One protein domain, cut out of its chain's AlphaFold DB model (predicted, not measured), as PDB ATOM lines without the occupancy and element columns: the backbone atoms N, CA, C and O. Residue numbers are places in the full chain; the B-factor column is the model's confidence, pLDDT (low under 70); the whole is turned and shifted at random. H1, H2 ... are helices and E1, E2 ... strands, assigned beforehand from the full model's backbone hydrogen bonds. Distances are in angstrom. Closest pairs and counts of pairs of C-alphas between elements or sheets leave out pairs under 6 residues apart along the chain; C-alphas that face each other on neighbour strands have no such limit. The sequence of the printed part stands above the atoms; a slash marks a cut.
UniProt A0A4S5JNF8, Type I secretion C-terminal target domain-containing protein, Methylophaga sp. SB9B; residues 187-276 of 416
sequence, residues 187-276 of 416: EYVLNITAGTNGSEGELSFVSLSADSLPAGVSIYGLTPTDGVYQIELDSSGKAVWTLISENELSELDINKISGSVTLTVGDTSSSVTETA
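What this domain is: This is residues 187 to 276 of the 416 residues of the protein "Type I secretion C-terminal target domain-containing protein" of Methylophaga sp. SB9B (UniProt A0A4S5JNF8). What does the model look like from its first residue onward? Two small antiparallel sheets, E1 E5 E3 and E4 E2 E6 E7, stand loosely and only partly face to face, shifted along the longest axis. The turn of the E6 and E7 hairpin lies at one end of that axis, and the loop from E5 to the short helix H1 lies at the other. What is it built of? The printed part has 90 residues, with E1 E2 E3 E4 E5 H1 E6 E7 along the chain, seven strands and one helix, mostly strand. It is compact, with a radius of gyration of the C-alphas of 13.7 A, yet elongated, spanning 43 by 24 by 23 A.

How they stand to each other: What are the neighbours of E1, residues 187 to 193? It is an edge strand, antiparallel at 156 degrees to the inner strand E5, residues 238 to 245, with N 190 and O 241 2.9 A apart. On E5's other side is E3, residues 217 to 219, antiparallel at 141 degrees, with N 218 and O 244 2.9 A apart. How does the other sheet run? E2, residues 206 to 209, is antiparallel to the edge strand E4, residues 228 to 231, with N 208 and O 229 2.9 A apart, and to E6, residues 258 to 265, with N 207 and O 260 2.8 A apart. E6 forms a hairpin with the edge strand E7, residues 268 to 275, antiparallel at 161 degrees, with N 263 and O 270 2.8 A apart, and this sheet is strongly twisted. Where do the sheets come closest? The closest C-alphas of E4 and E5, those of Ile 231 and Ala 239, are 7.2 A apart, while E1 and E6 are apart. Where is H1, residues 251 to 254? It is on neither sheet; it is too short for an O i to N i+4 pair, and its one O i to N i+3 pair is within hydrogen-bond range.

Where its parts are: Where does the first strand begin? E1 begins at C-alpha 187, (199.753, 230.570, 129.668), and is 19.6 A long. How long are the longest strands? E5, E6 and E7 have 8 residues each and measure 22.8, 23.6 and 24.1 A; E7 ends at C-alpha 275, (196.530, 216.467, 118.605).

The domain as a whole: How large is it? The two C-alphas farthest apart, those of Asn 247 and Gly 266, are 44.0 A apart. Which link is long? The link from E1 to E2, residues 194 to 205, is long, and its residues 202 to 203 pair antiparallel with residues 263 to 264 of E6. Is anything cut or uncertain? The printed part has no cut, its mean pLDDT is 93.8, and no printed residue is under 70.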
ATOM      1  N   GLU A 187     199.606 230.221 131.076       95.50
ATOM      2  CA  GLU A 187     199.753 230.570 129.668       95.50
ATOM      3  C   GLU A 187     200.552 229.493 128.941       95.50
ATOM      4  O   GLU A 187     201.620 229.098 129.403       95.50
ATOM      5  N   TYR A 188     200.050 229.073 127.780       95.62
ATOM      6  CA  TYR A 188     200.729 228.133 126.893       95.62
ATOM      7  C   TYR A 188     200.761 228.694 125.476       95.62
ATOM      8  O   TYR A 188     199.810 229.337 125.021       95.62
ATOM      9  N   VAL A 189     201.854 228.450 124.760       96.06
ATOM     10  CA  VAL A 189     201.979 228.807 123.345       96.06
ATOM     11  C   VAL A 189     201.668 227.570 122.517       96.06
ATOM     12  O   VAL A 189     202.306 226.540 122.697       96.06
ATOM     13  N   LEU A 190     200.699 227.670 121.608       96.25
ATOM     14  CA  LEU A 190     200.408 226.622 120.634       96.25
ATOM     15  C   LEU A 190     200.954 227.040 119.273       96.25
ATOM     16  O   LEU A 190     200.380 227.898 118.591       96.25
ATOM     17  N   ASN A 191     202.067 226.415 118.898       95.75
ATOM     18  CA  ASN A 191     202.650 226.515 117.570       95.75
ATOM     19  C   ASN A 191     201.863 225.616 116.610       95.75
ATOM     20  O   ASN A 191     201.700 224.424 116.849       95.75
ATOM     21  N   ILE A 192     201.370 226.186 115.513       95.69
ATOM     22  CA  ILE A 192     200.576 225.474 114.512       95.69
ATOM     23  C   ILE A 192     201.347 225.501 113.201       95.69
ATOM     24  O   ILE A 192     201.701 226.573 112.711       95.69
ATOM     25  N   THR A 193     201.569 224.329 112.612       94.12
ATOM     26  CA  THR A 193     202.150 224.194 111.274       94.12
ATOM     27  C   THR A 193     201.292 223.248 110.449       94.12
ATOM     28  O   THR A 193     200.945 222.166 110.909       94.12
ATOM     29  N   ALA A 194     200.959 223.641 109.224       93.69
ATOM     30  CA  ALA A 194     200.333 222.754 108.256       93.69
ATOM     31  C   ALA A 194     200.811 223.078 106.840       93.69
ATOM     32  O   ALA A 194     201.112 224.221 106.495       93.69
ATOM     33  N   GLY A 195     200.870 222.048 106.002       90.62
ATOM     34  CA  GLY A 195     201.336 222.149 104.627       90.62
ATOM     35  C   GLY A 195     200.577 221.203 103.706       90.62
ATOM     36  O   GLY A 195     199.817 220.345 104.145       90.62
ATOM     37  N   THR A 196     200.785 221.358 102.401       89.38
ATOM     38  CA  THR A 196     200.133 220.513 101.386       89.38
ATOM     39  C   THR A 196     200.931 219.252 101.049       89.38
ATOM     40  O   THR A 196     200.523 218.479 100.179       89.38
ATOM     41  N   ASN A 197     202.101 219.070 101.675       83.94
ATOM     42  CA  ASN A 197     203.078 218.028 101.350       83.94
ATOM     43  C   ASN A 197     203.357 217.930  99.838       83.94
ATOM     44  O   ASN A 197     203.448 216.848  99.265       83.94
ATOM     45  N   GLY A 198     203.450 219.086  99.168       84.50
ATOM     46  CA  GLY A 198     203.717 219.188  97.729       84.50
ATOM     47  C   GLY A 198     202.488 219.055  96.824       84.50
ATOM     48  O   GLY A 198     202.626 219.172  95.608       84.50
ATOM     49  N   SER A 199     201.293 218.849  97.383       87.62
ATOM     50  CA  SER A 199     200.044 218.827  96.615       87.62
ATOM     51  C   SER A 199     199.650 220.233  96.148       87.62
ATOM     52  O   SER A 199     199.800 221.209  96.888       87.62
ATOM     53  N   GLU A 200     199.107 220.336  94.934       89.62
ATOM     54  CA  GLU A 200     198.452 221.557  94.452       89.62
ATOM     55  C   GLU A 200     197.103 221.716  95.163       89.62
ATOM     56  O   GLU A 200     196.308 220.782  95.163       89.62
ATOM     57  N   GLY A 201     196.827 222.873  95.766       90.56
ATOM     58  CA  GLY A 201     195.558 223.130  96.449       90.56
ATOM     59  C   GLY A 201     195.625 224.289  97.434       90.56
ATOM     60  O   GLY A 201     196.674 224.905  97.617       90.56
ATOM     61  N   GLU A 202     194.490 224.570  98.067       92.31
ATOM     62  CA  GLU A 202     194.350 225.614  99.086       92.31
ATOM     63  C   GLU A 202     194.009 224.982 100.440       92.31
ATOM     64  O   GLU A 202     193.129 224.119 100.532       92.31
ATOM     65  N   LEU A 203     194.724 225.403 101.486       94.50
ATOM     66  CA  LEU A 203     194.414 225.032 102.864       94.50
ATOM     67  C   LEU A 203     193.299 225.930 103.403       94.50
ATOM     68  O   LEU A 203     193.298 227.141 103.188       94.50
ATOM     69  N   SER A 204     192.360 225.331 104.132       95.06
ATOM     70  CA  SER A 204     191.399 226.069 104.946       95.06
ATOM     71  C   SER A 204     192.084 226.743 106.137       95.06
ATOM     72  O   SER A 204     193.233 226.451 106.467       95.06
ATOM     73  N   PHE A 205     191.327 227.563 106.870       96.00
ATOM     74  CA  PHE A 205     191.683 227.902 108.248       96.00
ATOM     75  C   PHE A 205     191.931 226.629 109.064       96.00
ATOM     76  O   PHE A 205     191.220 225.628 108.892       96.00
ATOM     77  N   VAL A 206     192.890 226.696 109.984       96.62
ATOM     78  CA  VAL A 206     193.006 225.697 111.044       96.62
ATOM     79  C   VAL A 206     191.851 225.918 112.006       96.62
ATOM     80  O   VAL A 206     191.597 227.046 112.424       96.62
ATOM     81  N   SER A 207     191.122 224.847 112.305       96.25
ATOM     82  CA  SER A 207     189.918 224.864 113.130       96.25
ATOM     83  C   SER A 207     190.114 224.025 114.384       96.25
ATOM     84  O   SER A 207     190.525 222.869 114.294       96.25
ATOM     85  N   LEU A 208     189.766 224.586 115.539       96.44
ATOM     86  CA  LEU A 208     189.812 223.918 116.838       96.44
ATOM     87  C   LEU A 208     188.452 224.043 117.523       96.44
ATOM     88  O   LEU A 208     187.913 225.144 117.652       96.44
ATOM     89  N   SER A 209     187.883 222.918 117.950       94.62
ATOM     90  CA  SER A 209     186.605 222.916 118.665       94.62
ATOM     91  C   SER A 209     186.806 223.391 120.100       94.62
ATOM     92  O   SER A 209     187.634 222.849 120.824       94.62
ATOM     93  N   ALA A 210     186.023 224.368 120.551       94.44
ATOM     94  CA  ALA A 210     186.039 224.783 121.951       94.44
ATOM     95  C   ALA A 210     185.642 223.630 122.891       94.44
ATOM     96  O   ALA A 210     186.133 223.565 124.011       94.44
ATOM     97  N   ASP A 211     184.816 222.693 122.411       90.56
ATOM     98  CA  ASP A 211     184.375 221.523 123.178       90.56
ATOM     99  C   ASP A 211     185.457 220.432 123.302       90.56
ATOM    100  O   ASP A 211     185.300 219.523 124.117       90.56
ATOM    101  N   SER A 212     186.530 220.477 122.496       88.38
ATOM    102  CA  SER A 212     187.662 219.544 122.626       88.38
ATOM    103  C   SER A 212     188.768 220.061 123.546       88.38
ATOM    104  O   SER A 212     189.678 219.306 123.881       88.38
ATOM    105  N   LEU A 213     188.690 221.318 123.991       94.06
ATOM    106  CA  LEU A 213     189.653 221.868 124.938       94.06
ATOM    107  C   LEU A 213     189.455 221.289 126.348       94.06
ATOM    108  O   LEU A 213     188.317 221.049 126.767       94.06
ATOM    109  N   PRO A 214     190.543 221.118 127.122       94.81
ATOM    110  CA  PRO A 214     190.437 220.855 128.551       94.81
ATOM    111  C   PRO A 214     189.610 221.933 129.270       94.81
ATOM    112  O   PRO A 214     189.537 223.091 128.850       94.81
ATOM    113  N   ALA A 215     188.973 221.558 130.379       92.00
ATOM    114  CA  ALA A 215     188.124 222.474 131.134       92.00
ATOM    115  C   ALA A 215     188.919 223.692 131.639       92.00
ATOM    116  O   ALA A 215     189.992 223.541 132.215       92.00
ATOM    117  N   GLY A 216     188.367 224.893 131.448       92.06
ATOM    118  CA  GLY A 216     189.018 226.149 131.838       92.06
ATOM    119  C   GLY A 216     190.041 226.674 130.824       92.06
ATOM    120  O   GLY A 216     190.610 227.736 131.062       92.06
ATOM    121  N   VAL A 217     190.251 225.982 129.696       95.75
ATOM    122  CA  VAL A 217     191.140 226.434 128.618       95.75
ATOM    123  C   VAL A 217     190.380 227.263 127.586       95.75
ATOM    124  O   VAL A 217     189.294 226.904 127.131       95.75
ATOM    125  N   SER A 218     190.985 228.369 127.169       95.31
ATOM    126  CA  SER A 218     190.512 229.218 126.075       95.31
ATOM    127  C   SER A 218     191.686 229.763 125.265       95.31
ATOM    128  O   SER A 218     192.833 229.707 125.708       95.31
ATOM    129  N   ILE A 219     191.414 230.304 124.075       96.12
ATOM    130  CA  ILE A 219     192.433 231.001 123.284       96.12
ATOM    131  C   ILE A 219     192.322 232.501 123.548       96.12
ATOM    132  O   ILE A 219     191.274 233.115 123.331       96.12
ATOM    133  N   TYR A 220     193.419 233.094 124.011       95.00
ATOM    134  CA  TYR A 220     193.481 234.495 124.397       95.00
ATOM    135  C   TYR A 220     193.077 235.427 123.250       95.00
ATOM    136  O   TYR A 220     193.575 235.323 122.130       95.00
ATOM    137  N   GLY A 221     192.195 236.381 123.553       91.38
ATOM    138  CA  GLY A 221     191.753 237.404 122.605       91.38
ATOM    139  C   GLY A 221     190.783 236.907 121.530       91.38
ATOM    140  O   GLY A 221     190.370 237.705 120.690       91.38
ATOM    141  N   LEU A 222     190.386 235.630 121.559       93.44
ATOM    142  CA  LEU A 222     189.434 235.057 120.614       93.44
ATOM    143  C   LEU A 222     188.147 234.631 121.317       93.44
ATOM    144  O   LEU A 222     188.135 234.176 122.456       93.44
ATOM    145  N   THR A 223     187.034 234.758 120.604       93.12
ATOM    146  CA  THR A 223     185.755 234.151 120.978       93.12
ATOM    147  C   THR A 223     185.398 233.150 119.886       93.12
ATOM    148  O   THR A 223     185.410 233.534 118.712       93.12
ATOM    149  N   PRO A 224     185.101 231.885 120.225       95.44
ATOM    150  CA  PRO A 224     184.771 230.896 119.214       95.44
ATOM    151  C   PRO A 224     183.449 231.271 118.538       95.44
ATOM    152  O   PRO A 224     182.498 231.704 119.193       95.44
ATOM    153  N   THR A 225     183.376 231.094 117.222       96.38
ATOM    154  CA  THR A 225     182.132 231.262 116.458       96.38
ATOM    155  C   THR A 225     181.512 229.890 116.263       96.38
ATOM    156  O   THR A 225     182.193 228.972 115.816       96.38
ATOM    157  N   ASP A 226     180.247 229.729 116.655       95.38
ATOM    158  CA  ASP A 226     179.543 228.438 116.634       95.38
ATOM    159  C   ASP A 226     180.326 227.297 117.322       95.38
ATOM    160  O   ASP A 226     180.276 226.143 116.905       95.38
ATOM    161  N   GLY A 227     181.060 227.632 118.391       95.56
ATOM    162  CA  GLY A 227     181.858 226.676 119.164       95.56
ATOM    163  C   GLY A 227     183.226 226.336 118.563       95.56
ATOM    164  O   GLY A 227     183.895 225.453 119.083       95.56
ATOM    165  N   VAL A 228     183.674 227.026 117.509       96.75
ATOM    166  CA  VAL A 228     184.956 226.749 116.841       96.75
ATOM    167  C   VAL A 228     185.852 227.990 116.815       96.75
ATOM    168  O   VAL A 228     185.411 229.095 116.490       96.75
ATOM    169  N   TYR A 229     187.129 227.802 117.141       97.38
ATOM    170  CA  TYR A 229     188.199 228.769 116.913       97.38
ATOM    171  C   TYR A 229     188.831 228.529 115.546       97.38
ATOM    172  O   TYR A 229     189.069 227.382 115.169       97.38
ATOM    173  N   GLN A 230     189.118 229.604 114.810       96.56
ATOM    174  CA  GLN A 230     189.729 229.522 113.485       96.56
ATOM    175  C   GLN A 230     190.890 230.502 113.346       96.56
ATOM    176  O   GLN A 230     190.804 231.637 113.820       96.56
ATOM    177  N   ILE A 231     191.968 230.063 112.697       95.69
ATOM    178  CA  ILE A 231     193.127 230.902 112.377       95.69
ATOM    179  C   ILE A 231     193.636 230.629 110.968       95.69
ATOM    180  O   ILE A 231     193.611 229.497 110.482       95.69
ATOM    181  N   GLU A 232     194.051 231.699 110.295       95.06
ATOM    182  CA  GLU A 232     194.706 231.624 108.994       95.06
ATOM    183  C   GLU A 232     196.187 231.334 109.203       95.06
ATOM    184  O   GLU A 232     196.816 231.898 110.099       95.06
ATOM    185  N   LEU A 233     196.741 230.469 108.363       94.69
ATOM    186  CA  LEU A 233     198.178 230.251 108.326       94.69
ATOM    187  C   LEU A 233     198.846 231.392 107.561       94.69
ATOM    188  O   LEU A 233     198.305 231.911 106.584       94.69
ATOM    189  N   ASP A 234     200.050 231.760 107.976       93.94
ATOM    190  CA  ASP A 234     200.885 232.666 107.208       93.94
ATOM    191  C   ASP A 234     201.377 232.017 105.899       93.94
ATOM    192  O   ASP A 234     201.142 230.841 105.605       93.94
ATOM    193  N   SER A 235     202.121 232.775 105.090       89.62
ATOM    194  CA  SER A 235     202.662 232.278 103.818       89.62
ATOM    195  C   SER A 235     203.652 231.113 103.952       89.62
ATOM    196  O   SER A 235     204.018 230.517 102.941       89.62
ATOM    197  N   SER A 236     204.135 230.826 105.163       90.94
ATOM    198  CA  SER A 236     204.995 229.681 105.476       90.94
ATOM    199  C   SER A 236     204.221 228.470 106.011       90.94
ATOM    200  O   SER A 236     204.838 227.449 106.304       90.94
ATOM    201  N   GLY A 237     202.890 228.561 106.107       93.31
ATOM    202  CA  GLY A 237     202.043 227.500 106.647       93.31
ATOM    203  C   GLY A 237     202.010 227.470 108.174       93.31
ATOM    204  O   GLY A 237     201.711 226.423 108.745       93.31
ATOM    205  N   LYS A 238     202.336 228.586 108.843       95.62
ATOM    206  CA  LYS A 238     202.445 228.658 110.305       95.62
ATOM    207  C   LYS A 238     201.435 229.612 110.927       95.62
ATOM    208  O   LYS A 238     201.058 230.618 110.333       95.62
ATOM    209  N   ALA A 239     201.031 229.315 112.153       96.31
ATOM    210  CA  ALA A 239     200.252 230.201 113.006       96.31
ATOM    211  C   ALA A 239     200.619 229.973 114.478       96.31
ATOM    212  O   ALA A 239     201.199 228.948 114.832       96.31
ATOM    213  N   VAL A 240     200.282 230.935 115.337       96.38
ATOM    214  CA  VAL A 240     200.519 230.837 116.781       96.38
ATOM    215  C   VAL A 240     199.271 231.279 117.527       96.38
ATOM    216  O   VAL A 240     198.706 232.338 117.241       96.38
ATOM    217  N   TRP A 241     198.871 230.481 118.511       96.50
ATOM    218  CA  TRP A 241     197.872 230.853 119.504       96.50
ATOM    219  C   TRP A 241     198.479 230.909 120.897       96.50
ATOM    220  O   TRP A 241     199.430 230.203 121.219       96.50
ATOM    221  N   THR A 242     197.879 231.740 121.741       96.25
ATOM    222  CA  THR A 242     198.138 231.741 123.177       96.25
ATOM    223  C   THR A 242     196.937 231.129 123.873       96.25
ATOM    224  O   THR A 242     195.834 231.671 123.787       96.25
ATOM    225  N   LEU A 243     197.145 230.015 124.562       96.56
ATOM    226  CA  LEU A 243     196.135 229.377 125.389       96.56
ATOM    227  C   LEU A 243     196.232 229.946 126.800       96.56
ATOM    228  O   LEU A 243     197.325 230.152 127.325       96.56
ATOM    229  N   ILE A 244     195.075 230.187 127.401       96.62
ATOM    230  CA  ILE A 244     194.935 230.603 128.792       96.62
ATOM    231  C   ILE A 244     194.142 229.529 129.506       96.62
ATOM    232  O   ILE A 244     193.089 229.121 129.010       96.62
ATOM    233  N   SER A 245     194.645 229.101 130.656       96.06
ATOM    234  CA  SER A 245     193.999 228.103 131.498       96.06
ATOM    235  C   SER A 245     193.851 228.605 132.929       96.06
ATOM    236  O   SER A 245     194.770 229.207 133.483       96.06
ATOM    237  N   GLU A 246     192.704 228.326 133.544       92.19
ATOM    238  CA  GLU A 246     192.471 228.586 134.972       92.19
ATOM    239  C   GLU A 246     193.338 227.699 135.881       92.19
ATOM    240  O   GLU A 246     193.643 228.080 137.007       92.19
ATOM    241  N   ASN A 247     193.740 226.521 135.396       92.38
ATOM    242  CA  ASN A 247     194.566 225.558 136.124       92.38
ATOM    243  C   ASN A 247     195.758 225.126 135.267       92.38
ATOM    244  O   ASN A 247     195.676 225.131 134.038       92.38
ATOM    245  N   GLU A 248     196.844 224.710 135.908       94.12
ATOM    246  CA  GLU A 248     197.957 224.072 135.210       94.12
ATOM    247  C   GLU A 248     197.460 222.833 134.455       94.12
ATOM    248  O   GLU A 248     196.742 221.999 135.014       94.12
ATOM    249  N   LEU A 249     197.795 222.748 133.169       94.19
ATOM    250  CA  LEU A 249     197.490 221.588 132.342       94.19
ATOM    251  C   LEU A 249     198.416 220.440 132.713       94.19
ATOM    252  O   LEU A 249     199.630 220.623 132.782       94.19
ATOM    253  N   SER A 250     197.837 219.257 132.920       93.44
ATOM    254  CA  SER A 250     198.635 218.036 132.960       93.44
ATOM    255  C   SER A 250     199.143 217.693 131.561       93.44
ATOM    256  O   SER A 250     198.535 218.075 130.560       93.44
ATOM    257  N   GLU A 251     200.214 216.913 131.484       90.69
ATOM    258  CA  GLU A 251     200.763 216.402 130.221       90.69
ATOM    259  C   GLU A 251     199.675 215.698 129.382       90.69
ATOM    260  O   GLU A 251     199.476 215.997 128.208       90.69
ATOM    261  N   LEU A 252     198.820 214.892 130.020       88.00
ATOM    262  CA  LEU A 252     197.686 214.238 129.354       88.00
ATOM    263  C   LEU A 252     196.552 215.189 128.929       88.00
ATOM    264  O   LEU A 252     195.718 214.814 128.100       88.00
ATOM    265  N   ASP A 253     196.458 216.397 129.491       94.06
ATOM    266  CA  ASP A 253     195.512 217.405 129.001       94.06
ATOM    267  C   ASP A 253     195.955 217.989 127.659       94.06
ATOM    268  O   ASP A 253     195.097 218.342 126.847       94.06
ATOM    269  N   ILE A 254     197.264 218.029 127.389       92.56
ATOM    270  CA  ILE A 254     197.825 218.513 126.121       92.56
ATOM    271  C   ILE A 254     197.308 217.655 124.966       92.56
ATOM    272  O   ILE A 254     196.764 218.190 124.000       92.56
ATOM    273  N   ASN A 255     197.330 216.330 125.129       91.62
ATOM    274  CA  ASN A 255     196.876 215.371 124.116       91.62
ATOM    275  C   ASN A 255     195.373 215.473 123.783       91.62
ATOM    276  O   ASN A 255     194.909 214.890 122.803       91.62
ATOM    277  N   LYS A 256     194.575 216.210 124.570       91.94
ATOM    278  CA  LYS A 256     193.150 216.460 124.270       91.94
ATOM    279  C   LYS A 256     192.958 217.621 123.296       91.94
ATOM    280  O   LYS A 256     191.950 217.676 122.586       91.94
ATOM    281  N   ILE A 257     193.916 218.544 123.252       95.00
ATOM    282  CA  ILE A 257     193.884 219.709 122.375       95.00
ATOM    283  C   ILE A 257     194.045 219.205 120.944       95.00
ATOM    284  O   ILE A 257     195.076 218.648 120.591       95.00
ATOM    285  N   SER A 258     193.015 219.380 120.117       93.75
ATOM    286  CA  SER A 258     192.982 218.851 118.751       93.75
ATOM    287  C   SER A 258     192.592 219.921 117.742       93.75
ATOM    288  O   SER A 258     191.620 220.657 117.924       93.75
ATOM    289  N   GLY A 259     193.364 220.000 116.661       94.50
ATOM    290  CA  GLY A 259     193.158 220.922 115.554       94.50
ATOM    291  C   GLY A 259     192.916 220.165 114.257       94.50
ATOM    292  O   GLY A 259     193.413 219.060 114.065       94.50
ATOM    293  N   SER A 260     192.153 220.763 113.350       95.62
ATOM    294  CA  SER A 260     191.905 220.201 112.023       95.62
ATOM    295  C   SER A 260     192.156 221.220 110.924       95.62
ATOM    296  O   SER A 260     191.935 222.420 111.095       95.62
ATOM    297  N   VAL A 261     192.595 220.730 109.771       96.38
ATOM    298  CA  VAL A 261     192.788 221.529 108.561       96.38
ATOM    299  C   VAL A 261     192.315 220.734 107.353       96.38
ATOM    300  O   VAL A 261     192.414 219.507 107.321       96.38
ATOM    301  N   THR A 262     191.758 221.423 106.361       95.62
ATOM    302  CA  THR A 262     191.265 220.803 105.129       95.62
ATOM    303  C   THR A 262     192.028 221.338 103.929       95.62
ATOM    304  O   THR A 262     192.062 222.544 103.701       95.62
ATOM    305  N   LEU A 263     192.596 220.438 103.131       95.56
ATOM    306  CA  LEU A 263     193.147 220.746 101.816       95.56
ATOM    307  C   LEU A 263     192.057 220.566 100.758       95.56
ATOM    308  O   LEU A 263     191.451 219.497 100.679       95.56
ATOM    309  N   THR A 264     191.841 221.580  99.921       95.88
ATOM    310  CA  THR A 264     190.919 221.509  98.777       95.88
ATOM    311  C   THR A 264     191.682 221.582  97.457       95.88
ATOM    312  O   THR A 264     192.498 222.478  97.242       95.88
ATOM    313  N   VAL A 265     191.390 220.643  96.556       94.75
ATOM    314  CA  VAL A 265     191.977 220.510  95.219       94.75
ATOM    315  C   VAL A 265     190.843 220.412  94.196       94.75
ATOM    316  O   VAL A 265     190.213 219.362  94.032       94.75
ATOM    317  N   GLY A 266     190.545 221.522  93.516       92.00
ATOM    318  CA  GLY A 266     189.367 221.620  92.649       92.00
ATOM    319  C   GLY A 266     188.077 221.388  93.445       92.00
ATOM    320  O   GLY A 266     187.809 222.109  94.398       92.00
ATOM    321  N   ASP A 267     187.308 220.362  93.076       93.00
ATOM    322  CA  ASP A 267     186.056 219.988  93.757       93.00
ATOM    323  C   ASP A 267     186.249 218.916  94.855       93.00
ATOM    324  O   ASP A 267     185.272 218.403  95.400       93.00
ATOM    325  N   THR A 268     187.493 218.517  95.153       94.19
ATOM    326  CA  THR A 268     187.809 217.472  96.147       94.19
ATOM    327  C   THR A 268     188.441 218.086  97.390       94.19
ATOM    328  O   THR A 268     189.285 218.966  97.271       94.19
ATOM    329  N   SER A 269     188.086 217.592  98.576       94.31
ATOM    330  CA  SER A 269     188.667 218.029  99.849       94.31
ATOM    331  C   SER A 269     189.111 216.844 100.705       94.31
ATOM    332  O   SER A 269     188.426 215.821 100.734       94.31
ATOM    333  N   SER A 270     190.213 217.002 101.436       94.12
ATOM    334  CA  SER A 270     190.705 216.043 102.431       94.12
ATOM    335  C   SER A 270     191.021 216.771 103.731       94.12
ATOM    336  O   SER A 270     191.683 217.808 103.698       94.12
ATOM    337  N   SER A 271     190.558 216.240 104.859       93.94
ATOM    338  CA  SER A 271     190.770 216.828 106.183       93.94
ATOM    339  C   SER A 271     191.696 215.949 107.006       93.94
ATOM    340  O   SER A 271     191.573 214.725 106.976       93.94
ATOM    341  N   VAL A 272     192.589 216.584 107.754       93.94
ATOM    342  CA  VAL A 272     193.425 215.939 108.768       93.94
ATOM    343  C   VAL A 272     193.094 216.569 110.114       93.94
ATOM    344  O   VAL A 272     192.827 217.773 110.183       93.94
ATOM    345  N   THR A 273     193.091 215.744 111.155       93.69
ATOM    346  CA  THR A 273     192.980 216.169 112.548       93.69
ATOM    347  C   THR A 273     194.207 215.659 113.280       93.69
ATOM    348  O   THR A 273     194.488 214.468 113.203       93.69
ATOM    349  N   GLU A 274     194.879 216.548 113.999       92.31
ATOM    350  CA  GLU A 274     196.049 216.246 114.822       92.31
ATOM    351  C   GLU A 274     195.795 216.686 116.263       92.31
ATOM    352  O   GLU A 274     195.018 217.618 116.517       92.31
ATOM    353  N   THR A 275     196.451 216.023 117.208       92.62
ATOM    354  CA  THR A 275     196.530 216.467 118.605       92.62
ATOM    355  C   THR A 275     197.750 217.358 118.808       92.62
ATOM    356  O   THR A 275     198.718 217.272 118.058       92.62
ATOM    357  N   ALA A 276     197.709 218.235 119.807       94.62
ATOM    358  CA  ALA A 276     198.875 219.009 120.204       94.62
ATOM    359  C   ALA A 276     199.961 218.091 120.781       94.62
ATOM    360  O   ALA A 276     199.652 217.061 121.378       94.62
TER     361      ALA A 276